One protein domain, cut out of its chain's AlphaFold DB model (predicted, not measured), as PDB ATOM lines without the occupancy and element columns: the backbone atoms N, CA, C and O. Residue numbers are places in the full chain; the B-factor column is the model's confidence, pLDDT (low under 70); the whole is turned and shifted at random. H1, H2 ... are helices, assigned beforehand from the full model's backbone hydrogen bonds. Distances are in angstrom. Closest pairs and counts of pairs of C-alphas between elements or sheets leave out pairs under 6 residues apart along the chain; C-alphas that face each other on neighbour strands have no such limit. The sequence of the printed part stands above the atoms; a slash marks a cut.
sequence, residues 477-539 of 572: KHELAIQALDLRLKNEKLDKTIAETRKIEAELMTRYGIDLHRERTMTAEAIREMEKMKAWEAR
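This is residues 477 to 539 of the 572 residues of an uncharacterized protein of Byssothecium circinans (UniProt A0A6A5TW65). Two long helices, H1 and then the shorter H2, meet near their ends at a tight link and open out as a flat V, with most of both arms standing free. The printed part has 63 residues, with two named helices and no named strand; the class is all helix. It is extended, with a radius of gyration of the C-alphas of 18.6 A and spans of 50 by 44 by 8 A.

H1, residues 477 to 512, begins with C-alpha 477 at (12.095, -20.684, 19.620) and is 52.1 A long from first to last C-alpha. H2, residues 516 to 539, is 34.5 A long and ends with C-alpha 539 at (4.752, 19.657, 18.387).

H1 and H2 are close but not clearly touching; their closest C-alphas, those of Met 509 and Leu 516, are 6.9 A apart. They run opposite ways at a steep tilt of 45 degrees. Every O i to N i+4 pair is within hydrogen-bond range in H1 and H2.

The two C-alphas farthest apart, those of Lys 477 and Gly 513, are 52.8 A apart. The printed part has no cut, and no printed residue has a pLDDT under 70.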
ATOM      1  N   LYS A 477      12.968 -20.577  18.438       96.50
ATOM      2  CA  LYS A 477      12.095 -20.684  19.620       96.50
ATOM      3  C   LYS A 477      12.867 -20.904  20.922       96.50
ATOM      4  O   LYS A 477      12.433 -20.419  21.962       96.50
ATOM      5  N   HIS A 478      13.979 -21.635  20.882       96.19
ATOM      6  CA  HIS A 478      14.828 -21.841  22.055       96.19
ATOM      7  C   HIS A 478      15.600 -20.566  22.427       96.19
ATOM      8  O   HIS A 478      15.649 -20.196  23.594       96.19
ATOM      9  N   GLU A 479      16.122 -19.858  21.426       96.50
ATOM     10  CA  GLU A 479      16.844 -18.587  21.563       96.50
ATOM     11  C   GLU A 479      15.938 -17.487  22.156       96.50
ATOM     12  O   GLU A 479      16.292 -16.867  23.160       96.50
ATOM     13  N   LEU A 480      14.701 -17.361  21.653       95.50
ATOM     14  CA  LEU A 480      13.670 -16.476  22.213       95.50
ATOM     15  C   LEU A 480      13.305 -16.837  23.668       95.50
ATOM     16  O   LEU A 480      13.107 -15.957  24.504       95.50
ATOM     17  N   ALA A 481      13.225 -18.132  23.996       94.88
ATOM     18  CA  ALA A 481      12.924 -18.581  25.357       94.88
ATOM     19  C   ALA A 481      14.055 -18.250  26.350       94.88
ATOM     20  O   ALA A 481      13.773 -17.922  27.502       94.88
ATOM     21  N   ILE A 482      15.317 -18.290  25.908       96.94
ATOM     22  CA  ILE A 482      16.473 -17.865  26.712       96.94
ATOM     23  C   ILE A 482      16.409 -16.353  26.975       96.94
ATOM     24  O   ILE A 482      16.528 -15.937  28.127       96.94
ATOM     25  N   GLN A 483      16.142 -15.539  25.948       95.25
ATOM     26  CA  GLN A 483      15.990 -14.084  26.098       95.25
ATOM     27  C   GLN A 483      14.841 -13.714  27.053       95.25
ATOM     28  O   GLN A 483      15.013 -12.879  27.940       95.25
ATOM     29  N   ALA A 484      13.689 -14.385  26.943       91.81
ATOM     30  CA  ALA A 484      12.554 -14.169  27.843       91.81
ATOM     31  C   ALA A 484      12.871 -14.520  29.313       91.81
ATOM     32  O   ALA A 484      12.379 -13.857  30.229       91.81
ATOM     33  N   LEU A 485      13.704 -15.540  29.558       94.88
ATOM     34  CA  LEU A 485      14.164 -15.895  30.905       94.88
ATOM     35  C   LEU A 485      15.173 -14.883  31.467       94.88
ATOM     36  O   LEU A 485      15.073 -14.538  32.643       94.88
ATOM     37  N   ASP A 486      16.096 -14.371  30.648       95.81
ATOM     38  CA  ASP A 486      17.038 -13.324  31.068       95.81
ATOM     39  C   ASP A 486      16.315 -12.012  31.417       95.81
ATOM     40  O   ASP A 486      16.548 -11.444  32.485       95.81
ATOM     41  N   LEU A 487      15.347 -11.580  30.597       92.88
ATOM     42  CA  LEU A 487      14.487 -10.431  30.908       92.88
ATOM     43  C   LEU A 487      13.706 -10.632  32.217       92.88
ATOM     44  O   LEU A 487      13.639  -9.724  33.046       92.88
ATOM     45  N   ARG A 488      13.172 -11.835  32.462       93.00
ATOM     46  CA  ARG A 488      12.485 -12.153  33.724       93.00
ATOM     47  C   ARG A 488      13.425 -12.085  34.934       93.00
ATOM     48  O   ARG A 488      13.033 -11.559  35.973       93.00
ATOM     49  N   LEU A 489      14.661 -12.565  34.798       93.31
ATOM     50  CA  LEU A 489      15.671 -12.540  35.861       93.31
ATOM     51  C   LEU A 489      16.225 -11.121  36.107       93.31
ATOM     52  O   LEU A 489      16.552 -10.768  37.243       93.31
ATOM     53  N   LYS A 490      16.283 -10.278  35.068       93.75
ATOM     54  CA  LYS A 490      16.542  -8.833  35.182       93.75
ATOM     55  C   LYS A 490      15.408  -8.118  35.924       93.75
ATOM     56  O   LYS A 490      15.697  -7.356  36.845       93.75
ATOM     57  N   ASN A 491      14.147  -8.428  35.617       90.56
ATOM     58  CA  ASN A 491      12.990  -7.870  36.325       90.56
ATOM     59  C   ASN A 491      12.963  -8.271  37.810       90.56
ATOM     60  O   ASN A 491      12.778  -7.411  38.661       90.56
ATOM     61  N   GLU A 492      13.260  -9.529  38.156       94.44
ATOM     62  CA  GLU A 492      13.331  -9.958  39.564       94.44
ATOM     63  C   GLU A 492      14.440  -9.221  40.351       94.44
ATOM     64  O   GLU A 492      14.245  -8.811  41.500       94.44
ATOM     65  N   LYS A 493      15.600  -8.973  39.722       93.75
ATOM     66  CA  LYS A 493      16.663  -8.128  40.299       93.75
ATOM     67  C   LYS A 493      16.215  -6.673  40.468       93.75
ATOM     68  O   LYS A 493      16.556  -6.054  41.480       93.75
ATOM     69  N   LEU A 494      15.459  -6.131  39.512       91.25
ATOM     70  CA  LEU A 494      14.911  -4.778  39.580       91.25
ATOM     71  C   LEU A 494      13.897  -4.654  40.727       91.25
ATOM     72  O   LEU A 494      14.045  -3.765  41.562       91.25
ATOM     73  N   ASP A 495      12.952  -5.589  40.845       92.44
ATOM     74  CA  ASP A 495      11.957  -5.627  41.925       92.44
ATOM     75  C   ASP A 495      12.613  -5.711  43.309       92.44
ATOM     76  O   ASP A 495      12.243  -4.975  44.232       92.44
ATOM     77  N   LYS A 496      13.651  -6.545  43.453       94.88
ATOM     78  CA  LYS A 496      14.449  -6.611  44.684       94.88
ATOM     79  C   LYS A 496      15.140  -5.278  44.989       94.88
ATOM     80  O   LYS A 496      15.113  -4.827  46.134       94.88
ATOM     81  N   THR A 497      15.708  -4.621  43.979       91.94
ATOM     82  CA  THR A 497      16.360  -3.307  44.127       91.94
ATOM     83  C   THR A 497      15.351  -2.220  44.525       91.94
ATOM     84  O   THR A 497      15.622  -1.415  45.418       91.94
ATOM     85  N   ILE A 498      14.146  -2.230  43.944       91.00
ATOM     86  CA  ILE A 498      13.033  -1.344  44.318       91.00
ATOM     87  C   ILE A 498      12.601  -1.596  45.772       91.00
ATOM     88  O   ILE A 498      12.387  -0.643  46.526       91.00
ATOM     89  N   ALA A 499      12.503  -2.858  46.200       93.75
ATOM     90  CA  ALA A 499      12.158  -3.217  47.576       93.75
ATOM     91  C   ALA A 499      13.225  -2.761  48.590       93.75
ATOM     92  O   ALA A 499      12.882  -2.196  49.632       93.75
ATOM     93  N   GLU A 500      14.513  -2.944  48.282       95.19
ATOM     94  CA  GLU A 500      15.625  -2.460  49.113       95.19
ATOM     95  C   GLU A 500      15.651  -0.923  49.184       95.19
ATOM     96  O   GLU A 500      15.789  -0.362  50.272       95.19
ATOM     97  N   THR A 501      15.388  -0.235  48.069       92.69
ATOM     98  CA  THR A 501      15.304   1.235  48.009       92.69
ATOM     99  C   THR A 501      14.145   1.765  48.861       92.69
ATOM    100  O   THR A 501      14.346   2.644  49.699       92.69
ATOM    101  N   ARG A 502      12.943   1.177  48.747       91.75
ATOM    102  CA  ARG A 502      11.776   1.523  49.587       91.75
ATOM    103  C   ARG A 502      12.031   1.277  51.078       91.75
ATOM    104  O   ARG A 502      11.543   2.030  51.918       91.75
ATOM    105  N   LYS A 503      12.807   0.242  51.423       95.50
ATOM    106  CA  LYS A 503      13.212  -0.039  52.809       95.50
ATOM    107  C   LYS A 503      14.156   1.040  53.353       95.50
ATOM    108  O   LYS A 503      13.941   1.506  54.471       95.50
ATOM    109  N   ILE A 504      15.153   1.455  52.568       91.81
ATOM    110  CA  ILE A 504      16.064   2.556  52.921       91.81
ATOM    111  C   ILE A 504      15.277   3.864  53.081       91.81
ATOM    112  O   ILE A 504      15.476   4.584  54.055       91.81
ATOM    113  N   GLU A 505      14.331   4.151  52.187       84.81
ATOM    114  CA  GLU A 505      13.495   5.354  52.257       84.81
ATOM    115  C   GLU A 505      12.612   5.391  53.521       84.81
ATOM    116  O   GLU A 505      12.537   6.419  54.194       84.81
ATOM    117  N   ALA A 506      12.004   4.264  53.907       89.06
ATOM    118  CA  ALA A 506      11.254   4.155  55.159       89.06
ATOM    119  C   ALA A 506      12.149   4.356  56.402       89.06
ATOM    120  O   ALA A 506      11.738   4.981  57.386       89.06
ATOM    121  N   GLU A 507      13.394   3.875  56.359       92.25
ATOM    122  CA  GLU A 507      14.386   4.121  57.410       92.25
ATOM    123  C   GLU A 507      14.841   5.595  57.451       92.25
ATOM    124  O   GLU A 507      15.014   6.157  58.532       92.25
ATOM    125  N   LEU A 508      14.962   6.265  56.301       85.75
ATOM    126  CA  LEU A 508      15.273   7.696  56.231       85.75
ATOM    127  C   LEU A 508      14.125   8.564  56.769       85.75
ATOM    128  O   LEU A 508      14.380   9.449  57.589       85.75
ATOM    129  N   MET A 509      12.870   8.280  56.393       82.69
ATOM    130  CA  MET A 509      11.697   8.981  56.939       82.69
ATOM    131  C   MET A 509      11.629   8.859  58.466       82.69
ATOM    132  O   MET A 509      11.443   9.857  59.163       82.69
ATOM    133  N   THR A 510      11.827   7.649  59.000       90.69
ATOM    134  CA  THR A 510      11.753   7.403  60.450       90.69
ATOM    135  C   THR A 510      12.932   7.983  61.232       90.69
ATOM    136  O   THR A 510      12.732   8.429  62.360       90.69
ATOM    137  N   ARG A 511      14.146   8.021  60.663       89.69
ATOM    138  CA  ARG A 511      15.334   8.586  61.335       89.69
ATOM    139  C   ARG A 511      15.401  10.111  61.302       89.69
ATOM    140  O   ARG A 511      15.859  10.697  62.280       89.69
ATOM    141  N   TYR A 512      15.006  10.745  60.197       84.88
ATOM    142  CA  TYR A 512      15.257  12.176  59.984       84.88
ATOM    143  C   TYR A 512      14.014  13.063  60.072       84.88
ATOM    144  O   TYR A 512      14.164  14.280  60.157       84.88
ATOM    145  N   GLY A 513      12.799  12.497  60.058       83.38
ATOM    146  CA  GLY A 513      11.562  13.288  60.091       83.38
ATOM    147  C   GLY A 513      11.424  14.251  58.905       83.38
ATOM    148  O   GLY A 513      10.693  15.235  58.994       83.38
ATOM    149  N   ILE A 514      12.157  13.991  57.817       71.50
ATOM    150  CA  ILE A 514      12.071  14.752  56.574       71.50
ATOM    151  C   ILE A 514      10.721  14.429  55.950       71.50
ATOM    152  O   ILE A 514      10.386  13.260  55.747       71.50
ATOM    153  N   ASP A 515       9.962  15.476  55.641       75.19
ATOM    154  CA  ASP A 515       8.658  15.388  54.994       75.19
ATOM    155  C   ASP A 515       8.831  15.065  53.498       75.19
ATOM    156  O   ASP A 515       8.576  15.877  52.607       75.19
ATOM    157  N   LEU A 516       9.327  13.850  53.234       70.38
ATOM    158  CA  LEU A 516       9.608  13.276  51.913       70.38
ATOM    159  C   LEU A 516       8.372  13.283  51.004       70.38
ATOM    160  O   LEU A 516       8.505  13.255  49.783       70.38
ATOM    161  N   HIS A 517       7.168  13.379  51.576       76.12
ATOM    162  CA  HIS A 517       5.943  13.588  50.816       76.12
ATOM    163  C   HIS A 517       5.963  14.923  50.056       76.12
ATOM    164  O   HIS A 517       5.629  14.949  48.875       76.12
ATOM    165  N   ARG A 518       6.433  16.008  50.688       79.56
ATOM    166  CA  ARG A 518       6.572  17.328  50.053       79.56
ATOM    167  C   ARG A 518       7.658  17.355  48.976       79.56
ATOM    168  O   ARG A 518       7.520  18.048  47.975       79.56
ATOM    169  N   GLU A 519       8.746  16.619  49.172       79.25
ATOM    170  CA  GLU A 519       9.805  16.517  48.163       79.25
ATOM    171  C   GLU A 519       9.331  15.704  46.950       79.25
ATOM    172  O   GLU A 519       9.486  16.147  45.814       79.25
ATOM    173  N   ARG A 520       8.620  14.590  47.188       79.25
ATOM    174  CA  ARG A 520       7.945  13.791  46.152       79.25
ATOM    175  C   ARG A 520       6.880  14.573  45.374       79.25
ATOM    176  O   ARG A 520       6.735  14.336  44.179       79.25
ATOM    177  N   THR A 521       6.129  15.489  45.996       85.50
ATOM    178  CA  THR A 521       5.175  16.323  45.241       85.50
ATOM    179  C   THR A 521       5.887  17.331  44.341       85.50
ATOM    180  O   THR A 521       5.468  17.496  43.200       85.50
ATOM    181  N   MET A 522       6.994  17.933  44.795       83.06
ATOM    182  CA  MET A 522       7.800  18.838  43.962       83.06
ATOM    183  C   MET A 522       8.496  18.108  42.803       83.06
ATOM    184  O   MET A 522       8.527  18.632  41.692       83.06
ATOM    185  N   THR A 523       9.014  16.890  43.008       89.12
ATOM    186  CA  THR A 523       9.614  16.112  41.907       89.12
ATOM    187  C   THR A 523       8.567  15.594  40.923       89.12
ATOM    188  O   THR A 523       8.799  15.662  39.721       89.12
ATOM    189  N   ALA A 524       7.390  15.158  41.387       87.56
ATOM    190  CA  ALA A 524       6.286  14.769  40.504       87.56
ATOM    191  C   ALA A 524       5.744  15.948  39.673       87.56
ATOM    192  O   ALA A 524       5.354  15.768  38.520       87.56
ATOM    193  N   GLU A 525       5.727  17.161  40.231       93.38
ATOM    194  CA  GLU A 525       5.377  18.378  39.494       93.38
ATOM    195  C   GLU A 525       6.454  18.742  38.460       93.38
ATOM    196  O   GLU A 525       6.122  18.985  37.302       93.38
ATOM    197  N   ALA A 526       7.741  18.668  38.822       91.00
ATOM    198  CA  ALA A 526       8.849  18.899  37.894       91.00
ATOM    199  C   ALA A 526       8.895  17.885  36.733       91.00
ATOM    200  O   ALA A 526       9.169  18.271  35.598       91.00
ATOM    201  N   ILE A 527       8.592  16.605  36.988       94.38
ATOM    202  CA  ILE A 527       8.475  15.576  35.939       94.38
ATOM    203  C   ILE A 527       7.334  15.928  34.977       94.38
ATOM    204  O   ILE A 527       7.555  15.954  33.770       94.38
ATOM    205  N   ARG A 528       6.158  16.306  35.497       95.00
ATOM    206  CA  ARG A 528       5.007  16.707  34.672       95.00
ATOM    207  C   ARG A 528       5.301  17.935  33.802       95.00
ATOM    208  O   ARG A 528       4.847  18.001  32.663       95.00
ATOM    209  N   GLU A 529       6.058  18.909  34.307       95.69
ATOM    210  CA  GLU A 529       6.491  20.058  33.499       95.69
ATOM    211  C   GLU A 529       7.544  19.670  32.443       95.69
ATOM    212  O   GLU A 529       7.481  20.168  31.320       95.69
ATOM    213  N   MET A 530       8.454  18.728  32.728       91.81
ATOM    214  CA  MET A 530       9.354  18.176  31.702       91.81
ATOM    215  C   MET A 530       8.602  17.391  30.617       91.81
ATOM    216  O   MET A 530       8.948  17.496  29.443       91.81
ATOM    217  N   GLU A 531       7.564  16.633  30.972       96.38
ATOM    218  CA  GLU A 531       6.712  15.920  30.011       96.38
ATOM    219  C   GLU A 531       5.955  16.898  29.100       96.38
ATOM    220  O   GLU A 531       5.950  16.724  27.881       96.38
ATOM    221  N   LYS A 532       5.410  17.991  29.657       95.06
ATOM    222  CA  LYS A 532       4.826  19.087  28.863       95.06
ATOM    223  C   LYS A 532       5.840  19.736  27.922       95.06
ATOM    224  O   LYS A 532       5.503  19.995  26.769       95.06
ATOM    225  N   MET A 533       7.066  19.991  28.389       90.12
ATOM    226  CA  MET A 533       8.145  20.546  27.560       90.12
ATOM    227  C   MET A 533       8.491  19.606  26.396       90.12
ATOM    228  O   MET A 533       8.546  20.057  25.256       90.12
ATOM    229  N   LYS A 534       8.617  18.294  26.644       92.88
ATOM    230  CA  LYS A 534       8.829  17.288  25.586       92.88
ATOM    231  C   LYS A 534       7.677  17.240  24.577       92.88
ATOM    232  O   LYS A 534       7.924  17.213  23.375       92.88
ATOM    233  N   ALA A 535       6.427  17.262  25.044       92.12
ATOM    234  CA  ALA A 535       5.255  17.285  24.167       92.12
ATOM    235  C   ALA A 535       5.190  18.568  23.314       92.12
ATOM    236  O   ALA A 535       4.791  18.529  22.147       92.12
ATOM    237  N   TRP A 536       5.621  19.702  23.873       94.81
ATOM    238  CA  TRP A 536       5.749  20.965  23.151       94.81
ATOM    239  C   TRP A 536       6.876  20.924  22.104       94.81
ATOM    240  O   TRP A 536       6.623  21.264  20.950       94.81
ATOM    241  N   GLU A 537       8.064  20.410  22.443       94.38
ATOM    242  CA  GLU A 537       9.155  20.199  21.477       94.38
ATOM    243  C   GLU A 537       8.739  19.268  20.329       94.38
ATOM    244  O   GLU A 537       9.032  19.547  19.166       94.38
ATOM    245  N   ALA A 538       8.031  18.173  20.623       91.06
ATOM    246  CA  ALA A 538       7.522  17.256  19.605       91.06
ATOM    247  C   ALA A 538       6.523  17.946  18.658       91.06
ATOM    248  O   ALA A 538       6.557  17.721  17.444       91.06
ATOM    249  N   ARG A 539       5.669  18.834  19.189       93.75
ATOM    250  CA  ARG A 539       4.752  19.657  18.387       93.75
ATOM    251  C   ARG A 539       5.506  20.664  17.515       93.75
ATOM    252  O   ARG A 539       5.198  20.752  16.328       93.75
TER     253      ARG A 539